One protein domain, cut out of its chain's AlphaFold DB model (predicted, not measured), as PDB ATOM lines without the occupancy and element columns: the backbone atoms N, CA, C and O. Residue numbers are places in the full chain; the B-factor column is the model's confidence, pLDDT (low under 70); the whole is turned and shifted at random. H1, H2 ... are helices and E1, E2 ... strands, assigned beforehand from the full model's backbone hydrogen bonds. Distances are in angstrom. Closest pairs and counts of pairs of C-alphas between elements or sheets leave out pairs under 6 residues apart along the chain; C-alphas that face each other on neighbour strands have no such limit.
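AT A GLANCE: This is residues 4 to 68 of the 68 residues of the protein "DUF882 domain-containing protein" of Desulfobacterales bacterium (UniProt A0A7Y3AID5). A small antiparallel sheet of three strands has one helix, H3, packed over one face and running along the strands, while residues 4 to 17, with the short helix H1, reach away from the sheet on the side away from H3. The short helix H2 meets the sheet by its residues 18 to 19, and at the other end of the printed part residues 66 to 67 pair briefly with E2. The printed part has 65 residues, with three named helices and three named strands in the order H1, H2, E1, H3, E2, E3; the sheet's order is E1, E3, E2, and the class is mixed, helices and strands. The whole is compact, with a radius of gyration of the C-alphas of 12.0 A, and the C-alphas span 33 by 24 by 18 A along their three main axes.

IN THESE COORDINATES: H1 is residues 4 to 9 and begins at C-alpha 4, at (10.576, -17.875, -3.903); its first and last C-alphas are 8.9 A apart. A short link of 8 residues leads to H2, residues 18 to 21, which measures 5.1 A. A tight link of 2 residues follows, and then E1, residues 24 to 27, is 9.9 A long. After a short link of 6 residues comes H3, residues 34 to 44, the longest helix, which runs 15.5 A from C-alpha 34 at (19.033, 2.480, -19.761) to C-alpha 44 at (6.618, -0.472, -28.571). A tight link of 3 residues leads to E2, residues 48 to 52, 13.3 A long. A tight link of 4 residues leads to E3, residues 57 to 61, 13.4 A long, which ends at C-alpha 61 at (7.385, -8.657, -19.997).

HOW THE PARTS SIT: In the sheet E3 is the inner strand, and E1 and E2 are the edge strands. E1 and E3 are antiparallel, at 161 degrees between their directions, and across this pair N 25 and O 60 are 2.9 A apart, within hydrogen-bond range. E2 and E3 form a hairpin, antiparallel at 165 degrees; N 50 and O 59 are within hydrogen-bond range at 2.9 A, and N 59 and O 50 at 2.8 A. H3 is on the sheet at a height over the sheet of 8.8 A; H3 and the sheet E1, E3, E2 form two layers, a helix on one face of a sheet. It lies over E3 and E2 and runs along the strands, at 4 degrees to E3 on the local plane. The closest C-alphas of H3 and E3 are those of Thr 34 and Phe 57, 6.0 A apart, and those of H3 and E2 are Cys 42 and Val 49, 6.4 A apart. E1, H3 and E2 form a split strand-helix-strand unit, two strands that run the same way with E3 between them, and its crossover is right-handed. H2 only grazes the sheet with residues 18 to 19; its closest C-alpha to E1 is that of Leu 18, 5.3 A from that of Ala 24. H1 is not on the sheet and is apart from H2 and H3. Residues 48 to 49 of E2 pair with residues 66 to 67, parallel. In H1 and H3 every O i to N i+4 pair is within hydrogen-bond range, and H2 is too short for such a pair.

THE WHOLE: The two C-alphas farthest apart are those of Gln 8 and Asp 31, at 34.2 A. The printed part has no cut, no link is long, and it ends at Trp 68, the chain's last residue. The mean pLDDT of the printed part is 92.6 and that of H1 is 79; no printed residue is under 70.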
ATOM      1  N   MET A   4      10.937 -17.684  -5.312       77.81
ATOM      2  CA  MET A   4      10.576 -17.875  -3.903       77.81
ATOM      3  C   MET A   4      11.650 -17.337  -2.949       77.81
ATOM      4  O   MET A   4      11.309 -16.597  -2.032       77.81
ATOM      5  N   LYS A   5      12.930 -17.651  -3.196       77.88
ATOM      6  CA  LYS A   5      14.047 -17.152  -2.382       77.88
ATOM      7  C   LYS A   5      14.125 -15.626  -2.443       77.88
ATOM      8  O   LYS A   5      14.193 -14.987  -1.405       77.88
ATOM      9  N   LEU A   6      14.018 -15.044  -3.641       78.00
ATOM     10  CA  LEU A   6      14.030 -13.586  -3.817       78.00
ATOM     11  C   LEU A   6      12.842 -12.914  -3.117       78.00
ATOM     12  O   LEU A   6      13.031 -11.926  -2.425       78.00
ATOM     13  N   ARG A   7      11.636 -13.489  -3.183       81.31
ATOM     14  CA  ARG A   7      10.473 -12.971  -2.439       81.31
ATOM     15  C   ARG A   7      10.647 -12.968  -0.922       81.31
ATOM     16  O   ARG A   7       9.988 -12.178  -0.258       81.31
ATOM     17  N   GLN A   8      11.445 -13.882  -0.378       79.62
ATOM     18  CA  GLN A   8      11.719 -13.941   1.059       79.62
ATOM     19  C   GLN A   8      12.805 -12.947   1.478       79.62
ATOM     20  O   GLN A   8      12.799 -12.494   2.616       79.62
ATOM     21  N   THR A   9      13.735 -12.617   0.577       80.06
ATOM     22  CA  THR A   9      14.945 -11.852   0.913       80.06
ATOM     23  C   THR A   9      14.990 -10.447   0.311       80.06
ATOM     24  O   THR A   9      15.909  -9.698   0.625       80.06
ATOM     25  N   SER A  10      14.062 -10.075  -0.576       75.62
ATOM     26  CA  SER A  10      14.021  -8.755  -1.209       75.62
ATOM     27  C   SER A  10      12.602  -8.215  -1.395       75.62
ATOM     28  O   SER A  10      11.611  -8.945  -1.440       75.62
ATOM     29  N   ASN A  11      12.515  -6.891  -1.523       70.12
ATOM     30  CA  ASN A  11      11.279  -6.175  -1.820       70.12
ATOM     31  C   ASN A  11      11.065  -6.063  -3.341       70.12
ATOM     32  O   ASN A  11      12.023  -6.026  -4.109       70.12
ATOM     33  N   GLY A  12       9.803  -5.985  -3.776       72.12
ATOM     34  CA  GLY A  12       9.443  -5.736  -5.183       72.12
ATOM     35  C   GLY A  12       9.326  -6.975  -6.083       72.12
ATOM     36  O   GLY A  12       9.169  -6.834  -7.291       72.12
ATOM     37  N   VAL A  13       9.363  -8.188  -5.522       79.00
ATOM     38  CA  VAL A  13       9.269  -9.438  -6.296       79.00
ATOM     39  C   VAL A  13       7.830  -9.968  -6.325       79.00
ATOM     40  O   VAL A  13       7.242 -10.313  -5.296       79.00
ATOM     41  N   ALA A  14       7.249 -10.078  -7.521       79.00
ATOM     42  CA  ALA A  14       5.862 -10.503  -7.698       79.00
ATOM     43  C   ALA A  14       5.636 -11.998  -7.379       79.00
ATOM     44  O   ALA A  14       6.408 -12.878  -7.770       79.00
ATOM     45  N   LYS A  15       4.499 -12.315  -6.731       76.31
ATOM     46  CA  LYS A  15       4.074 -13.702  -6.432       76.31
ATOM     47  C   LYS A  15       3.922 -14.552  -7.700       76.31
ATOM     48  O   LYS A  15       4.311 -15.714  -7.696       76.31
ATOM     49  N   LYS A  16       3.377 -13.966  -8.769       82.06
ATOM     50  CA  LYS A  16       3.202 -14.585 -10.093       82.06
ATOM     51  C   LYS A  16       4.124 -13.907 -11.113       82.06
ATOM     52  O   LYS A  16       3.651 -13.247 -12.030       82.06
ATOM     53  N   SER A  17       5.435 -13.996 -10.890       85.38
ATOM     54  CA  SER A  17       6.429 -13.392 -11.786       85.38
ATOM     55  C   SER A  17       6.392 -14.042 -13.175       85.38
ATOM     56  O   SER A  17       6.392 -15.268 -13.281       85.38
ATOM     57  N   LEU A  18       6.387 -13.226 -14.233       93.31
ATOM     58  CA  LEU A  18       6.405 -13.694 -15.625       93.31
ATOM     59  C   LEU A  18       7.764 -14.277 -16.043       93.31
ATOM     60  O   LEU A  18       7.814 -15.085 -16.968       93.31
ATOM     61  N   HIS A  19       8.836 -13.979 -15.301       93.31
ATOM     62  CA  HIS A  19      10.136 -14.652 -15.442       93.31
ATOM     63  C   HIS A  19      10.011 -16.170 -15.268       93.31
ATOM     64  O   HIS A  19      10.597 -16.937 -16.022       93.31
ATOM     65  N   MET A  20       9.160 -16.622 -14.338       90.38
ATOM     66  CA  MET A  20       8.929 -18.054 -14.092       90.38
ATOM     67  C   MET A  20       8.180 -18.757 -15.234       90.38
ATOM     68  O   MET A  20       8.107 -19.980 -15.247       90.38
ATOM     69  N   GLN A  21       7.601 -17.994 -16.163       93.50
ATOM     70  CA  GLN A  21       6.889 -18.502 -17.336       93.50
ATOM     71  C   GLN A  21       7.711 -18.343 -18.625       93.50
ATOM     72  O   GLN A  21       7.181 -18.601 -19.699       93.50
ATOM     73  N   GLY A  22       8.960 -17.859 -18.547       93.56
ATOM     74  CA  GLY A  22       9.760 -17.521 -19.731       93.56
ATOM     75  C   GLY A  22       9.207 -16.330 -20.523       93.56
ATOM     76  O   GLY A  22       9.445 -16.210 -21.718       93.56
ATOM     77  N   ARG A  23       8.422 -15.464 -19.871       96.56
ATOM     78  CA  ARG A  23       7.664 -14.368 -20.499       96.56
ATOM     79  C   ARG A  23       8.141 -12.975 -20.106       96.56
ATOM     80  O   ARG A  23       7.481 -11.996 -20.464       96.56
ATOM     81  N   ALA A  24       9.234 -12.900 -19.357       96.75
ATOM     82  CA  ALA A  24       9.895 -11.664 -18.990       96.75
ATOM     83  C   ALA A  24      11.413 -11.829 -19.046       96.75
ATOM     84  O   ALA A  24      11.918 -12.941 -18.889       96.75
ATOM     85  N   ILE A  25      12.107 -10.719 -19.266       96.62
ATOM     86  CA  ILE A  25      13.564 -10.611 -19.270       96.62
ATOM     87  C   ILE A  25      13.975  -9.301 -18.598       96.62
ATOM     88  O   ILE A  25      13.262  -8.302 -18.684       96.62
ATOM     89  N   ASP A  26      15.142  -9.306 -17.966       96.69
ATOM     90  CA  ASP A  26      15.781  -8.101 -17.439       96.69
ATOM     91  C   ASP A  26      17.020  -7.835 -18.297       96.69
ATOM     92  O   ASP A  26      17.876  -8.713 -18.432       96.69
ATOM     93  N   ILE A  27      17.096  -6.662 -18.928       97.25
ATOM     94  CA  ILE A  27      18.141  -6.348 -19.911       97.25
ATOM     95  C   ILE A  27      18.807  -5.001 -19.647       97.25
ATOM     96  O   ILE A  27      18.195  -4.059 -19.141       97.25
ATOM     97  N   ARG A  28      20.063  -4.909 -20.077       97.12
ATOM     98  CA  ARG A  28      20.829  -3.673 -20.247       97.12
ATOM     99  C   ARG A  28      21.630  -3.776 -21.537       97.12
ATOM    100  O   ARG A  28      22.022  -4.881 -21.914       97.12
ATOM    101  N   LEU A  29      21.881  -2.650 -22.187       96.50
ATOM    102  CA  LEU A  29      22.701  -2.581 -23.392       96.50
ATOM    103  C   LEU A  29      23.926  -1.711 -23.109       96.50
ATOM    104  O   LEU A  29      23.828  -0.713 -22.403       96.50
ATOM    105  N   THR A  30      25.090  -2.105 -23.620       95.31
ATOM    106  CA  THR A  30      26.352  -1.383 -23.373       95.31
ATOM    107  C   THR A  30      26.478  -0.112 -24.208       95.31
ATOM    108  O   THR A  30      27.220   0.795 -23.851       95.31
ATOM    109  N   ASP A  31      25.761  -0.053 -25.325       97.38
ATOM    110  CA  ASP A  31      25.764   1.021 -26.318       97.38
ATOM    111  C   ASP A  31      24.552   1.963 -26.194       97.38
ATOM    112  O   ASP A  31      24.555   3.063 -26.752       97.38
ATOM    113  N   ILE A  32      23.520   1.573 -25.439       97.31
ATOM    114  CA  ILE A  32      22.312   2.373 -25.226       97.31
ATOM    115  C   ILE A  32      22.084   2.573 -23.731       97.31
ATOM    116  O   ILE A  32      21.863   1.624 -22.986       97.31
ATOM    117  N   ARG A  33      22.036   3.843 -23.313       97.56
ATOM    118  CA  ARG A  33      21.677   4.217 -21.942       97.56
ATOM    119  C   ARG A  33      20.314   3.641 -21.542       97.56
ATOM    120  O   ARG A  33      19.348   3.710 -22.304       97.56
ATOM    121  N   THR A  34      20.218   3.160 -20.307       97.75
ATOM    122  CA  THR A  34      19.033   2.480 -19.761       97.75
ATOM    123  C   THR A  34      17.762   3.344 -19.789       97.75
ATOM    124  O   THR A  34      16.671   2.833 -20.038       97.75
ATOM    125  N   ASP A  35      17.878   4.664 -19.620       97.62
ATOM    126  CA  ASP A  35      16.760   5.617 -19.735       97.62
ATOM    127  C   ASP A  35      16.197   5.718 -21.167       97.62
ATOM    128  O   ASP A  35      14.977   5.712 -21.383       97.62
ATOM    129  N   LYS A  36      17.082   5.745 -22.166       98.38
ATOM    130  CA  LYS A  36      16.727   5.706 -23.586       98.38
ATOM    131  C   LYS A  36      16.135   4.350 -23.959       98.38
ATOM    132  O   LYS A  36      15.098   4.311 -24.620       98.38
ATOM    133  N   LEU A  37      16.732   3.256 -23.488       98.06
ATOM    134  CA  LEU A  37      16.227   1.901 -23.720       98.06
ATOM    135  C   LEU A  37      14.808   1.724 -23.163       98.06
ATOM    136  O   LEU A  37      13.931   1.234 -23.872       98.06
ATOM    137  N   ARG A  38      14.547   2.207 -21.940       97.88
ATOM    138  CA  ARG A  38      13.199   2.253 -21.350       97.88
ATOM    139  C   ARG A  38      12.222   3.010 -22.249       97.88
ATOM    140  O   ARG A  38      11.116   2.537 -22.489       97.88
ATOM    141  N   SER A  39      12.618   4.181 -22.741       98.25
ATOM    142  CA  SER A  39      11.753   5.026 -23.576       98.25
ATOM    143  C   SER A  39      11.369   4.330 -24.886       98.25
ATOM    144  O   SER A  39      10.203   4.370 -25.281       98.25
ATOM    145  N   ILE A  40      12.322   3.627 -25.508       98.06
ATOM    146  CA  ILE A  40      12.091   2.783 -26.688       98.06
ATOM    147  C   ILE A  40      11.154   1.620 -26.339       98.06
ATOM    148  O   ILE A  40      10.156   1.409 -27.013       98.06
ATOM    149  N   ALA A  41      11.410   0.891 -25.253       97.88
ATOM    150  CA  ALA A  41      10.551  -0.218 -24.847       97.88
ATOM    151  C   ALA A  41       9.098   0.216 -24.580       97.88
ATOM    152  O   ALA A  41       8.158  -0.452 -25.013       97.88
ATOM    153  N   CYS A  42       8.899   1.358 -23.913       98.12
ATOM    154  CA  CYS A  42       7.566   1.913 -23.679       98.12
ATOM    155  C   CYS A  42       6.847   2.278 -24.988       98.12
ATOM    156  O   CYS A  42       5.627   2.115 -25.066       98.12
ATOM    157  N   SER A  43       7.567   2.756 -26.011       98.19
ATOM    158  CA  SER A  43       6.954   3.147 -27.287       98.19
ATOM    159  C   SER A  43       6.449   1.949 -28.095       98.19
ATOM    160  O   SER A  43       5.459   2.084 -28.813       98.19
ATOM    161  N   LEU A  44       7.052   0.767 -27.916       97.38
ATOM    162  CA  LEU A  44       6.618  -0.472 -28.571       97.38
ATOM    163  C   LEU A  44       5.252  -0.970 -28.076       97.38
ATOM    164  O   LEU A  44       4.563  -1.673 -28.808       97.38
ATOM    165  N   LYS A  45       4.853  -0.633 -26.840       96.38
ATOM    166  CA  LYS A  45       3.578  -1.046 -26.214       96.38
ATOM    167  C   LYS A  45       3.320  -2.568 -26.188       96.38
ATOM    168  O   LYS A  45       2.174  -2.980 -26.022       96.38
ATOM    169  N   GLN A  46       4.364  -3.397 -26.264       96.88
ATOM    170  CA  GLN A  46       4.259  -4.868 -26.337       96.88
ATOM    171  C   GLN A  46       4.229  -5.589 -24.973       96.88
ATOM    172  O   GLN A  46       4.441  -6.798 -24.902       96.88
ATOM    173  N   GLY A  47       3.946  -4.862 -23.892       97.00
ATOM    174  CA  GLY A  47       3.731  -5.427 -22.562       97.00
ATOM    175  C   GLY A  47       4.268  -4.537 -21.444       97.00
ATOM    176  O   GLY A  47       4.243  -3.308 -21.566       97.00
ATOM    177  N   GLY A  48       4.671  -5.142 -20.327       97.69
ATOM    178  CA  GLY A  48       5.150  -4.425 -19.149       97.69
ATOM    179  C   GLY A  48       6.589  -3.930 -19.299       97.69
ATOM    180  O   GLY A  48       7.440  -4.655 -19.811       97.69
ATOM    181  N   VAL A  49       6.863  -2.710 -18.828       98.38
ATOM    182  CA  VAL A  49       8.212  -2.121 -18.781       98.38
ATOM    183  C   VAL A  49       8.507  -1.607 -17.372       98.38
ATOM    184  O   VAL A  49       7.844  -0.685 -16.910       98.38
ATOM    185  N   GLY A  50       9.507  -2.168 -16.696       97.06
ATOM    186  CA  GLY A  50       9.982  -1.682 -15.394       97.06
ATOM    187  C   GLY A  50      11.332  -0.976 -15.509       97.06
ATOM    188  O   GLY A  50      12.223  -1.481 -16.192       97.06
ATOM    189  N   PHE A  51      11.516   0.165 -14.848       97.50
ATOM    190  CA  PHE A  51      12.759   0.940 -14.898       97.50
ATOM    191  C   PHE A  51      13.527   0.910 -13.571       97.50
ATOM    192  O   PHE A  51      13.050   1.400 -12.549       97.50
ATOM    193  N   TYR A  52      14.761   0.396 -13.594       96.12
ATOM    194  CA  TYR A  52      15.606   0.255 -12.404       96.12
ATOM    195  C   TYR A  52      16.922   1.036 -12.560       96.12
ATOM    196  O   TYR A  52      17.983   0.430 -12.709       96.12
ATOM    197  N   PRO A  53      16.908   2.383 -12.491       94.44
ATOM    198  CA  PRO A  53      18.090   3.208 -12.769       94.44
ATOM    199  C   PRO A  53      19.252   2.958 -11.803       94.44
ATOM    200  O   PRO A  53      20.407   3.027 -12.201       94.44
ATOM    201  N   LYS A  54      18.965   2.627 -10.535       94.31
ATOM    202  CA  LYS A  54      20.002   2.326  -9.530       94.31
ATOM    203  C   LYS A  54      20.736   1.011  -9.799       94.31
ATOM    204  O   LYS A  54      21.869   0.854  -9.364       94.31
ATOM    205  N   SER A  55      20.072   0.069 -10.464       94.50
ATOM    206  CA  SER A  55      20.619  -1.250 -10.800       94.50
ATOM    207  C   SER A  55      20.997  -1.369 -12.279       94.50
ATOM    208  O   SER A  55      21.473  -2.420 -12.691       94.50
ATOM    209  N   ASP A  56      20.793  -0.296 -13.045       96.00
ATOM    210  CA  ASP A  56      21.145  -0.146 -14.454       96.00
ATOM    211  C   ASP A  56      20.595  -1.249 -15.377       96.00
ATOM    212  O   ASP A  56      21.320  -1.871 -16.151       96.00
ATOM    213  N   PHE A  57      19.287  -1.511 -15.279       97.56
ATOM    214  CA  PHE A  57      18.573  -2.387 -16.210       97.56
ATOM    215  C   PHE A  57      17.107  -1.969 -16.383       97.56
ATOM    216  O   PHE A  57      16.553  -1.193 -15.592       97.56
ATOM    217  N   ILE A  58      16.468  -2.515 -17.417       98.19
ATOM    218  CA  ILE A  58      15.013  -2.487 -17.572       98.19
ATOM    219  C   ILE A  58      14.430  -3.896 -17.503       98.19
ATOM    220  O   ILE A  58      15.037  -4.856 -17.976       98.19
ATOM    221  N   HIS A  59      13.237  -4.004 -16.934       97.88
ATOM    222  CA  HIS A  59      12.402  -5.195 -16.992       97.88
ATOM    223  C   HIS A  59      11.476  -5.108 -18.202       97.88
ATOM    224  O   HIS A  59      10.831  -4.078 -18.393       97.88
ATOM    225  N   LEU A  60      11.369  -6.183 -18.973       97.75
ATOM    226  CA  LEU A  60      10.422  -6.330 -20.074       97.75
ATOM    227  C   LEU A  60       9.595  -7.590 -19.869       97.75
ATOM    228  O   LEU A  60      10.155  -8.652 -19.609       97.75
ATOM    229  N   ASP A  61       8.279  -7.501 -20.041       97.38
ATOM    230  CA  ASP A  61       7.385  -8.657 -19.997       97.38
ATOM    231  C   ASP A  61       6.297  -8.607 -21.074       97.38
ATOM    232  O   ASP A  61       5.951  -7.542 -21.567       97.38
ATOM    233  N   THR A  62       5.733  -9.765 -21.425       96.94
ATOM    234  CA  THR A  62       4.656  -9.905 -22.434       96.94
ATOM    235  C   THR A  62       3.241  -9.835 -21.834       96.94
ATOM    236  O   THR A  62       2.292 -10.419 -22.361       96.94
ATOM    237  N   GLY A  63       3.092  -9.229 -20.656       95.12
ATOM    238  CA  GLY A  63       1.831  -9.047 -19.944       95.12
ATOM    239  C   GLY A  63       1.046  -7.819 -20.413       95.12
ATOM    240  O   GLY A  63       1.144  -7.378 -21.552       95.12
ATOM    241  N   ARG A  64       0.218  -7.257 -19.519       95.62
ATOM    242  CA  ARG A  64      -0.530  -6.020 -19.810       95.62
ATOM    243  C   ARG A  64       0.438  -4.863 -20.043       95.62
ATOM    244  O   ARG A  64       1.364  -4.696 -19.256       95.62
ATOM    245  N   THR A  65       0.143  -4.018 -21.028       97.19
ATOM    246  CA  THR A  65       0.882  -2.776 -21.266       97.19
ATOM    247  C   THR A  65       0.795  -1.861 -20.046       97.19
ATOM    248  O   THR A  65      -0.277  -1.362 -19.705       97.19
ATOM    249  N   ARG A  66       1.922  -1.674 -19.359       96.44
ATOM    250  CA  ARG A  66       2.079  -0.795 -18.192       96.44
ATOM    251  C   ARG A  66       3.552  -0.433 -18.033       96.44
ATOM    252  O   ARG A  66       4.412  -1.197 -18.462       96.44
ATOM    253  N   ALA A  67       3.830   0.686 -17.382       96.25
ATOM    254  CA  ALA A  67       5.188   1.076 -17.028       96.25
ATOM    255  C   ALA A  67       5.286   1.390 -15.531       96.25
ATOM    256  O   ALA A  67       4.318   1.911 -14.970       96.25
ATOM    257  N   TRP A  68       6.417   1.062 -14.904       95.19
ATOM    258  CA  TRP A  68       6.720   1.387 -13.506       95.19
ATOM    259  C   TRP A  68       8.203   1.680 -13.283       95.19
ATOM    260  O   TRP A  68       9.035   1.240 -14.112       95.19
TER     261      TRP A  68